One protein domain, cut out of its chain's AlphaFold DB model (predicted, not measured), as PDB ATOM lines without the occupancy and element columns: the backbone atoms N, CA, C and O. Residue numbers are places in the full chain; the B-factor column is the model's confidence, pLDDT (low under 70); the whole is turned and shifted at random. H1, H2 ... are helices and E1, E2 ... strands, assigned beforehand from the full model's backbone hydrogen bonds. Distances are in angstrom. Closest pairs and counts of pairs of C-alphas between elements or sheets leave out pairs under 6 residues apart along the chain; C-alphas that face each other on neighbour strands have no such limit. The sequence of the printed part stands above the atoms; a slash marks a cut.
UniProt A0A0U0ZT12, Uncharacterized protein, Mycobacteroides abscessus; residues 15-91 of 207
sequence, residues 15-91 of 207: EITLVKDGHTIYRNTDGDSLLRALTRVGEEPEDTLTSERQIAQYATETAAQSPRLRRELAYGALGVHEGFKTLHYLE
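AT A GLANCE: This is residues 15 to 91 of the 207 residues of an uncharacterized protein of Mycobacteroides abscessus (UniProt A0A0U0ZT12). A small, strongly twisted sheet of three strands, E2, E1 and E3, has two helices, H2 and H3, over one of its faces, while H1 stays off the sheet and packs on both of these helices. The hairpin of E1 and E2 turns at one end of the longest axis, and the link from H1 to H2 loops round at the other. The printed part has 77 residues, with three named helices and three named strands in the order E1, E2, H1, H2, H3, E3; the sheet runs E2, E1, E3 and is antiparallel throughout. The class is mixed, helices and strands. The whole is compact, with a radius of gyration of the C-alphas of 11.7 A, and spans 37 by 28 by 18 A.

HOW THE PARTS SIT: In the sheet, E1, residues 15 to 20, is the inner strand. E2, residues 23 to 29, is its antiparallel neighbour at 148 degrees, with N 18 and O 25 within hydrogen-bond range at 2.8 A; the two form a hairpin. E3, residues 83 to 89, is the antiparallel neighbour of E1 at 163 degrees, with N 17 and O 86 at 2.9 A and N 88 and O 15 at 2.8 A. H2, residues 52 to 65, is on the sheet at a height of 7.8 A, over E3; it runs along the strands, but only just, at 28 degrees to E3 on the local plane. The closest C-alphas of H2 and E3 are those of Thr 60 and Leu 87, 5.8 A apart. H3, residues 67 to 75, is on the same face at a height of 9.2 A, over E3 and only just over E1, with 3 of its C-alphas falling on E1. It runs across the strands, at 84 degrees to E3 on the local plane. The closest C-alphas of H3 and E3 are those of Ala 74 and Phe 84, 5.4 A apart. H2 and H3 touch only at the corner by their link, H2 with residues 62 to 64 alone; their closest C-alphas, Ala 63 and Arg 70, are 5.4 A apart. H1, residues 31 to 41, is not on the sheet. It touches H2 at a shallow tilt of 29 degrees, the same way, closest at the C-alphas of Gly 31 and Glu 52, 5.1 A. It touches H3 at a steep tilt of 50 degrees, opposite ways, closest at the C-alphas of Val 41 and Leu 69, 6.1 A. In H1 and H3 every O i to N i+4 pair is within hydrogen-bond range; in H2, 9 of 10 are.

IN THESE COORDINATES: E1 begins at C-alpha 15 (185.014, 133.736, 87.342) and is 15.5 A long; E2 is 19.1 A. H1 is 15.8 A, H2 20.3 A from C-alpha 52 (186.861, 122.991, 89.648), and H3 11.9 A. E3, 18.6 A, ends at C-alpha 89 (181.678, 128.577, 88.215).

THE WHOLE: The two C-alphas farthest apart, those of Asp 21 and Asp 47, are 37.0 A apart. The printed part has no cut, and no link is long. Mean pLDDT of the printed part is 86.3; residues 76 to 82, between H3 and E3, are under 70.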
ATOM      1  N   GLU A  15     185.092 132.289  87.479       92.44
ATOM      2  CA  GLU A  15     185.014 133.736  87.342       92.44
ATOM      3  C   GLU A  15     184.991 134.397  88.724       92.44
ATOM      4  O   GLU A  15     184.128 134.136  89.566       92.44
ATOM      5  N   ILE A  16     185.941 135.291  88.968       92.31
ATOM      6  CA  ILE A  16     186.024 136.111  90.172       92.31
ATOM      7  C   ILE A  16     185.368 137.455  89.894       92.31
ATOM      8  O   ILE A  16     185.804 138.200  89.020       92.31
ATOM      9  N   THR A  17     184.358 137.812  90.686       93.38
ATOM     10  CA  THR A  17     183.786 139.161  90.662       93.38
ATOM     11  C   THR A  17     184.552 140.069  91.618       93.38
ATOM     12  O   THR A  17     184.552 139.863  92.838       93.38
ATOM     13  N   LEU A  18     185.159 141.107  91.060       91.31
ATOM     14  CA  LEU A  18     185.941 142.129  91.742       91.31
ATOM     15  C   LEU A  18     185.244 143.489  91.633       91.31
ATOM     16  O   LEU A  18     184.539 143.770  90.664       91.31
ATOM     17  N   VAL A  19     185.460 144.351  92.624       89.50
ATOM     18  CA  VAL A  19     185.079 145.767  92.581       89.50
ATOM     19  C   VAL A  19     186.336 146.622  92.680       89.50
ATOM     20  O   VAL A  19     187.056 146.515  93.671       89.50
ATOM     21  N   LYS A  20     186.576 147.480  91.687       84.88
ATOM     22  CA  LYS A  20     187.737 148.381  91.604       84.88
ATOM     23  C   LYS A  20     187.264 149.777  91.223       84.88
ATOM     24  O   LYS A  20     186.592 149.932  90.209       84.88
ATOM     25  N   ASP A  21     187.531 150.768  92.069       84.19
ATOM     26  CA  ASP A  21     187.126 152.171  91.864       84.19
ATOM     27  C   ASP A  21     185.633 152.367  91.516       84.19
ATOM     28  O   ASP A  21     185.253 153.265  90.774       84.19
ATOM     29  N   GLY A  22     184.760 151.511  92.060       86.06
ATOM     30  CA  GLY A  22     183.315 151.526  91.788       86.06
ATOM     31  C   GLY A  22     182.877 150.729  90.551       86.06
ATOM     32  O   GLY A  22     181.677 150.568  90.334       86.06
ATOM     33  N   HIS A  23     183.816 150.166  89.789       88.62
ATOM     34  CA  HIS A  23     183.557 149.314  88.630       88.62
ATOM     35  C   HIS A  23     183.550 147.836  89.021       88.62
ATOM     36  O   HIS A  23     184.346 147.400  89.850       88.62
ATOM     37  N   THR A  24     182.652 147.055  88.415       92.62
ATOM     38  CA  THR A  24     182.639 145.591  88.566       92.62
ATOM     39  C   THR A  24     183.469 144.962  87.457       92.62
ATOM     40  O   THR A  24     183.211 145.217  86.283       92.62
ATOM     41  N   ILE A  25     184.440 144.137  87.827       92.38
ATOM     42  CA  ILE A  25     185.327 143.428  86.905       92.38
ATOM     43  C   ILE A  25     185.155 141.937  87.160       92.38
ATOM     44  O   ILE A  25     185.151 141.496  88.307       92.38
ATOM     45  N   TYR A  26     185.006 141.172  86.094       93.00
ATOM     46  CA  TYR A  26     184.948 139.721  86.137       93.00
ATOM     47  C   TYR A  26     186.282 139.194  85.628       93.00
ATOM     48  O   TYR A  26     186.642 139.514  84.500       93.00
ATOM     49  N   ARG A  27     187.028 138.451  86.445       90.56
ATOM     50  CA  ARG A  27     188.333 137.882  86.080       90.56
ATOM     51  C   ARG A  27     188.254 136.364  86.088       90.56
ATOM     52  O   ARG A  27     187.909 135.799  87.122       90.56
ATOM     53  N   ASN A  28     188.613 135.718  84.991       89.25
ATOM     54  CA  ASN A  28     188.665 134.265  84.928       89.25
ATOM     55  C   ASN A  28     189.956 133.735  85.572       89.25
ATOM     56  O   ASN A  28     190.961 134.441  85.688       89.25
ATOM     57  N   THR A  29     189.875 132.529  86.124       86.38
ATOM     58  CA  THR A  29     190.984 131.799  86.733       86.38
ATOM     59  C   THR A  29     190.735 130.290  86.663       86.38
ATOM     60  O   THR A  29     189.610 129.838  86.427       86.38
ATOM     61  N   ASP A  30     191.780 129.499  86.891       86.25
ATOM     62  CA  ASP A  30     191.708 128.041  86.970       86.25
ATOM     63  C   ASP A  30     191.633 127.536  88.423       86.25
ATOM     64  O   ASP A  30     191.935 128.243  89.397       86.25
ATOM     65  N   GLY A  31     191.227 126.272  88.582       87.75
ATOM     66  CA  GLY A  31     191.197 125.614  89.891       87.75
ATOM     67  C   GLY A  31     192.557 125.604  90.600       87.75
ATOM     68  O   GLY A  31     192.620 125.798  91.814       87.75
ATOM     69  N   ASP A  32     193.652 125.447  89.855       87.31
ATOM     70  CA  ASP A  32     195.009 125.389  90.405       87.31
ATOM     71  C   ASP A  32     195.439 126.719  91.042       87.31
ATOM     72  O   ASP A  32     196.044 126.745  92.118       87.31
ATOM     73  N   SER A  33     195.127 127.845  90.406       87.12
ATOM     74  CA  SER A  33     195.388 129.189  90.928       87.12
ATOM     75  C   SER A  33     194.575 129.459  92.181       87.12
ATOM     76  O   SER A  33     195.103 130.019  93.145       87.12
ATOM     77  N   LEU A  34     193.325 128.998  92.207       89.75
ATOM     78  CA  LEU A  34     192.460 129.126  93.369       89.75
ATOM     79  C   LEU A  34     192.949 128.278  94.555       89.75
ATOM     80  O   LEU A  34     193.001 128.770  95.683       89.75
ATOM     81  N   LEU A  35     193.398 127.044  94.308       91.75
ATOM     82  CA  LEU A  35     194.034 126.198  95.324       91.75
ATOM     83  C   LEU A  35     195.321 126.833  95.865       91.75
ATOM     84  O   LEU A  35     195.515 126.888  97.078       91.75
ATOM     85  N   ARG A  36     196.171 127.397  94.994       90.12
ATOM     86  CA  ARG A  36     197.369 128.138  95.430       90.12
ATOM     87  C   ARG A  36     197.016 129.320  96.334       90.12
ATOM     88  O   ARG A  36     197.719 129.549  97.318       90.12
ATOM     89  N   ALA A  37     195.950 130.058  96.023       90.56
ATOM     90  CA  ALA A  37     195.476 131.156  96.863       90.56
ATOM     91  C   ALA A  37     195.039 130.658  98.252       90.56
ATOM     92  O   ALA A  37     195.464 131.224  99.260       90.56
ATOM     93  N   LEU A  38     194.269 129.566  98.315       93.50
ATOM     94  CA  LEU A  38     193.839 128.927  99.567       93.50
ATOM     95  C   LEU A  38     195.028 128.473 100.426       93.50
ATOM     96  O   LEU A  38     195.108 128.821 101.606       93.50
ATOM     97  N   THR A  39     195.998 127.775  99.832       93.25
ATOM     98  CA  THR A  39     197.210 127.325 100.534       93.25
ATOM     99  C   THR A  39     198.017 128.500 101.096       93.25
ATOM    100  O   THR A  39     198.455 128.452 102.244       93.25
ATOM    101  N   ARG A  40     198.179 129.604 100.350       91.00
ATOM    102  CA  ARG A  40     198.931 130.789 100.826       91.00
ATOM    103  C   ARG A  40     198.339 131.420 102.081       91.00
ATOM    104  O   ARG A  40     199.076 131.978 102.898       91.00
ATOM    105  N   VAL A  41     197.019 131.359 102.239       92.69
ATOM    106  CA  VAL A  41     196.339 131.910 103.418       92.69
ATOM    107  C   VAL A  41     196.152 130.888 104.541       92.69
ATOM    108  O   VAL A  41     195.769 131.293 105.640       92.69
ATOM    109  N   GLY A  42     196.520 129.623 104.306       93.50
ATOM    110  CA  GLY A  42     196.405 128.521 105.262       93.50
ATOM    111  C   GLY A  42     194.991 127.951 105.374       93.50
ATOM    112  O   GLY A  42     194.626 127.483 106.443       93.50
ATOM    113  N   GLU A  43     194.198 128.039 104.304       93.25
ATOM    114  CA  GLU A  43     192.787 127.615 104.249       93.25
ATOM    115  C   GLU A  43     192.594 126.472 103.235       93.25
ATOM    116  O   GLU A  43     191.564 126.368 102.567       93.25
ATOM    117  N   GLU A  44     193.627 125.656 103.036       91.06
ATOM    118  CA  GLU A  44     193.593 124.529 102.104       91.06
ATOM    119  C   GLU A  44     192.524 123.494 102.497       91.06
ATOM    120  O   GLU A  44     192.296 123.275 103.687       91.06
ATOM    121  N   PRO A  45     191.828 122.884 101.519       89.50
ATOM    122  CA  PRO A  45     190.802 121.892 101.813       89.50
ATOM    123  C   PRO A  45     191.422 120.643 102.457       89.50
ATOM    124  O   PRO A  45     192.470 120.170 102.021       89.50
ATOM    125  N   GLU A  46     190.755 120.095 103.478       82.94
ATOM    126  CA  GLU A  46     191.205 118.877 104.176       82.94
ATOM    127  C   GLU A  46     191.135 117.630 103.276       82.94
ATOM    128  O   GLU A  46     191.978 116.737 103.375       82.94
ATOM    129  N   ASP A  47     190.150 117.596 102.375       81.88
ATOM    130  CA  ASP A  47     189.944 116.533 101.397       81.88
ATOM    131  C   ASP A  47     190.416 116.951 100.000       81.88
ATOM    132  O   ASP A  47     190.321 118.113  99.595       81.88
ATOM    133  N   THR A  48     190.849 115.972  99.204       82.75
ATOM    134  CA  THR A  48     191.161 116.200  97.791       82.75
ATOM    135  C   THR A  48     189.890 116.565  97.025       82.75
ATOM    136  O   THR A  48     189.048 115.711  96.742       82.75
ATOM    137  N   LEU A  49     189.771 117.834  96.637       85.88
ATOM    138  CA  LEU A  49     188.726 118.296  95.727       85.88
ATOM    139  C   LEU A  49     189.006 117.758  94.317       85.88
ATOM    140  O   LEU A  49     190.128 117.851  93.823       85.88
ATOM    141  N   THR A  50     187.998 117.172  93.666       77.88
ATOM    142  CA  THR A  50     188.176 116.444  92.395       77.88
ATOM    143  C   THR A  50     187.662 117.201  91.171       77.88
ATOM    144  O   THR A  50     187.853 116.738  90.048       77.88
ATOM    145  N   SER A  51     187.031 118.365  91.358       88.94
ATOM    146  CA  SER A  51     186.523 119.209  90.270       88.94
ATOM    147  C   SER A  51     186.650 120.703  90.575       88.94
ATOM    148  O   SER A  51     186.514 121.126  91.722       88.94
ATOM    149  N   GLU A  52     186.821 121.524  89.533       89.00
ATOM    150  CA  GLU A  52     186.861 122.991  89.648       89.00
ATOM    151  C   GLU A  52     185.603 123.580  90.288       89.00
ATOM    152  O   GLU A  52     185.690 124.546  91.037       89.00
ATOM    153  N   ARG A  53     184.439 122.959  90.069       91.56
ATOM    154  CA  ARG A  53     183.189 123.367  90.719       91.56
ATOM    155  C   ARG A  53     183.270 123.237  92.238       91.56
ATOM    156  O   ARG A  53     182.865 124.149  92.950       91.56
ATOM    157  N   GLN A  54     183.807 122.121  92.732       92.38
ATOM    158  CA  GLN A  54     184.007 121.921  94.170       92.38
ATOM    159  C   GLN A  54     185.044 122.897  94.727       92.38
ATOM    160  O   GLN A  54     184.841 123.435  95.812       92.38
ATOM    161  N   ILE A  55     186.118 123.171  93.976       92.19
ATOM    162  CA  ILE A  55     187.137 124.161  94.358       92.19
ATOM    163  C   ILE A  55     186.516 125.564  94.454       92.19
ATOM    164  O   ILE A  55     186.695 126.240  95.467       92.19
ATOM    165  N   ALA A  56     185.739 125.985  93.454       92.50
ATOM    166  CA  ALA A  56     185.054 127.278  93.434       92.50
ATOM    167  C   ALA A  56     184.041 127.417  94.579       92.50
ATOM    168  O   ALA A  56     184.003 128.452  95.251       92.50
ATOM    169  N   GLN A  57     183.250 126.371  94.839       93.12
ATOM    170  CA  GLN A  57     182.296 126.360  95.943       93.12
ATOM    171  C   GLN A  57     183.009 126.490  97.295       93.12
ATOM    172  O   GLN A  57     182.681 127.389  98.069       93.12
ATOM    173  N   TYR A  58     184.021 125.657  97.545       94.25
ATOM    174  CA  TYR A  58     184.801 125.701  98.780       94.25
ATOM    175  C   TYR A  58     185.435 127.079  98.990       94.25
ATOM    176  O   TYR A  58     185.261 127.699 100.036       94.25
ATOM    177  N   ALA A  59     186.100 127.624  97.968       93.44
ATOM    178  CA  ALA A  59     186.709 128.943  98.066       93.44
ATOM    179  C   ALA A  59     185.682 130.060  98.306       93.44
ATOM    180  O   ALA A  59     185.992 131.014  99.016       93.44
ATOM    181  N   THR A  60     184.464 129.948  97.764       93.56
ATOM    182  CA  THR A  60     183.373 130.909  98.014       93.56
ATOM    183  C   THR A  60     182.944 130.883  99.477       93.56
ATOM    184  O   THR A  60     182.858 131.933 100.121       93.56
ATOM    185  N   GLU A  61     182.707 129.690 100.020       93.62
ATOM    186  CA  GLU A  61     182.304 129.487 101.414       93.62
ATOM    187  C   GLU A  61     183.398 129.973 102.378       93.62
ATOM    188  O   GLU A  61     183.120 130.742 103.304       93.62
ATOM    189  N   THR A  62     184.658 129.636 102.102       94.62
ATOM    190  CA  THR A  62     185.820 130.097 102.874       94.62
ATOM    191  C   THR A  62     186.001 131.611 102.769       94.62
ATOM    192  O   THR A  62     186.233 132.290 103.773       94.62
ATOM    193  N   ALA A  63     185.832 132.197 101.580       92.88
ATOM    194  CA  ALA A  63     185.976 133.637 101.375       92.88
ATOM    195  C   ALA A  63     184.883 134.439 102.090       92.88
ATOM    196  O   ALA A  63     185.119 135.597 102.441       92.88
ATOM    197  N   ALA A  64     183.719 133.853 102.382       91.69
ATOM    198  CA  ALA A  64     182.704 134.498 103.216       91.69
ATOM    199  C   ALA A  64     183.220 134.763 104.643       91.69
ATOM    200  O   ALA A  64     182.886 135.786 105.250       91.69
ATOM    201  N   GLN A  65     184.105 133.903 105.154       92.38
ATOM    202  CA  GLN A  65     184.574 133.932 106.542       92.38
ATOM    203  C   GLN A  65     186.027 134.398 106.700       92.38
ATOM    204  O   GLN A  65     186.386 134.886 107.769       92.38
ATOM    205  N   SER A  66     186.843 134.331 105.643       92.56
ATOM    206  CA  SER A  66     188.276 134.636 105.683       92.56
ATOM    207  C   SER A  66     188.607 135.952 104.955       92.56
ATOM    208  O   SER A  66     188.727 135.986 103.727       92.56
ATOM    209  N   PRO A  67     188.815 137.077 105.678       90.31
ATOM    210  CA  PRO A  67     189.272 138.329 105.070       90.31
ATOM    211  C   PRO A  67     190.631 138.201 104.376       90.31
ATOM    212  O   PRO A  67     190.918 138.969 103.462       90.31
ATOM    213  N   ARG A  68     191.473 137.257 104.821       90.56
ATOM    214  CA  ARG A  68     192.779 136.985 104.213       90.56
ATOM    215  C   ARG A  68     192.606 136.383 102.827       90.56
ATOM    216  O   ARG A  68     193.205 136.903 101.895       90.56
ATOM    217  N   LEU A  69     191.733 135.383 102.685       91.50
ATOM    218  CA  LEU A  69     191.421 134.811 101.377       91.50
ATOM    219  C   LEU A  69     190.818 135.857 100.436       91.50
ATOM    220  O   LEU A  69     191.284 135.995  99.314       91.50
ATOM    221  N   ARG A  70     189.850 136.661 100.902       90.19
ATOM    222  CA  ARG A  70     189.280 137.751 100.084       90.19
ATOM    223  C   ARG A  70     190.349 138.700  99.553       90.19
ATOM    224  O   ARG A  70     190.291 139.098  98.395       90.19
ATOM    225  N   ARG A  71     191.323 139.058 100.398       87.69
ATOM    226  CA  ARG A  71     192.461 139.887  99.985       87.69
ATOM    227  C   ARG A  71     193.347 139.166  98.985       87.69
ATOM    228  O   ARG A  71     193.710 139.800  98.017       87.69
ATOM    229  N   GLU A  72     193.665 137.890  99.182       87.94
ATOM    230  CA  GLU A  72     194.494 137.117  98.244       87.94
ATOM    231  C   GLU A  72     193.840 137.008  96.859       87.94
ATOM    232  O   GLU A  72     194.484 137.276  95.847       87.94
ATOM    233  N   LEU A  73     192.538 136.705  96.812       87.44
ATOM    234  CA  LEU A  73     191.774 136.616  95.562       87.44
ATOM    235  C   LEU A  73     191.708 137.962  94.829       87.44
ATOM    236  O   LEU A  73     191.745 137.993  93.600       87.44
ATOM    237  N   ALA A  74     191.668 139.064  95.576       84.00
ATOM    238  CA  ALA A  74     191.749 140.418  95.039       84.00
ATOM    239  C   ALA A  74     193.195 140.841  94.684       84.00
ATOM    240  O   ALA A  74     193.419 141.582  93.741       84.00
ATOM    241  N   TYR A  75     194.218 140.361  95.394       73.25
ATOM    242  CA  TYR A  75     195.596 140.850  95.250       73.25
ATOM    243  C   TYR A  75     196.225 140.509  93.895       73.25
ATOM    244  O   TYR A  75     197.078 141.253  93.413       73.25
ATOM    245  N   GLY A  76     195.777 139.429  93.251       58.06
ATOM    246  CA  GLY A  76     196.232 139.040  91.914       58.06
ATOM    247  C   GLY A  76     195.907 140.026  90.780       58.06
ATOM    248  O   GLY A  76     196.140 139.667  89.638       58.06
ATOM    249  N   ALA A  77     195.322 141.202  91.049       53.00
ATOM    250  CA  ALA A  77     194.886 142.172  90.032       53.00
ATOM    251  C   ALA A  77     195.449 143.609  90.215       53.00
ATOM    252  O   ALA A  77     194.939 144.585  89.665       53.00
ATOM    253  N   LEU A  78     196.593 143.716  90.905       51.56
ATOM    254  CA  LEU A  78     197.377 144.939  91.126       51.56
ATOM    255  C   LEU A  78     196.623 146.046  91.894       51.56
ATOM    256  O   LEU A  78     195.941 146.907  91.332       51.56
ATOM    257  N   GLY A  79     196.906 146.087  93.202       47.19
ATOM    258  CA  GLY A  79     196.878 147.308  94.012       47.19
ATOM    259  C   GLY A  79     195.678 147.460  94.946       47.19
ATOM    260  O   GLY A  79     194.704 148.076  94.562       47.19
ATOM    261  N   VAL A  80     195.814 146.955  96.185       46.28
ATOM    262  CA  VAL A  80     195.263 147.364  97.515       46.28
ATOM    263  C   VAL A  80     193.773 147.780  97.673       46.28
ATOM    264  O   VAL A  80     193.256 147.734  98.790       46.28
ATOM    265  N   HIS A  81     193.036 148.102  96.616       51.19
ATOM    266  CA  HIS A  81     191.680 148.661  96.621       51.19
ATOM    267  C   HIS A  81     190.666 147.792  95.873       51.19
ATOM    268  O   HIS A  81     189.619 148.273  95.450       51.19
ATOM    269  N   GLU A  82     190.955 146.503  95.733       62.16
ATOM    270  CA  GLU A  82     190.038 145.566  95.104       62.16
ATOM    271  C   GLU A  82     189.173 144.861  96.146       62.16
ATOM    272  O   GLU A  82     189.652 144.218  97.086       62.16
ATOM    273  N   GLY A  83     187.862 145.012  95.987       80.12
ATOM    274  CA  GLY A  83     186.872 144.296  96.770       80.12
ATOM    275  C   GLY A  83     186.525 142.987  96.084       80.12
ATOM    276  O   GLY A  83     185.745 142.989  95.134       80.12
ATOM    277  N   PHE A  84     187.051 141.867  96.581       88.75
ATOM    278  CA  PHE A  84     186.470 140.562  96.268       88.75
ATOM    279  C   PHE A  84     184.979 140.575  96.625       88.75
ATOM    280  O   PHE A  84     184.616 140.922  97.755       88.75
ATOM    281  N   LYS A  85     184.127 140.174  95.678       90.38
ATOM    282  CA  LYS A  85     182.680 140.072  95.883       90.38
ATOM    283  C   LYS A  85     182.220 138.621  95.946       90.38
ATOM    284  O   LYS A  85     181.561 138.248  96.909       90.38
ATOM    285  N   THR A  86     182.538 137.830  94.926       91.75
ATOM    286  CA  THR A  86     182.144 136.417  94.838       91.75
ATOM    287  C   THR A  86     183.010 135.673  93.828       91.75
ATOM    288  O   THR A  86     183.686 136.297  93.010       91.75
ATOM    289  N   LEU A  87     182.949 134.343  93.875       92.81
ATOM    290  CA  LEU A  87     183.334 133.470  92.772       92.81
ATOM    291  C   LEU A  87     182.066 132.914  92.124       92.81
ATOM    292  O   LEU A  87     181.022 132.813  92.776       92.81
ATOM    293  N   HIS A  88     182.177 132.555  90.857       92.06
ATOM    294  CA  HIS A  88     181.155 131.860  90.090       92.06
ATOM    295  C   HIS A  88     181.830 130.790  89.235       92.06
ATOM    296  O   HIS A  88     182.905 131.023  88.690       92.06
ATOM    297  N   TYR A  89     181.230 129.607  89.149       92.75
ATOM    298  CA  TYR A  89     181.678 128.577  88.215       92.75
ATOM    299  C   TYR A  89     180.841 128.697  86.945       92.75
ATOM    300  O   TYR A  89     179.623 128.559  87.018       92.75
ATOM    301  N   LEU A  90     181.497 128.937  85.814       90.94
ATOM    302  CA  LEU A  90     180.871 129.072  84.508       90.94
ATOM    303  C   LEU A  90     180.515 127.694  83.948       90.94
ATOM    304  O   LEU A  90     181.383 126.853  83.668       90.94
ATOM    305  N   GLU A  91     179.218 127.478  83.771       90.44
ATOM    306  CA  GLU A  91     178.694 126.330  83.041       90.44
ATOM    307  C   GLU A  91     179.004 126.448  81.536       90.44
ATOM    308  O   GLU A  91     179.370 127.508  81.022       90.44
TER     309      GLU A  91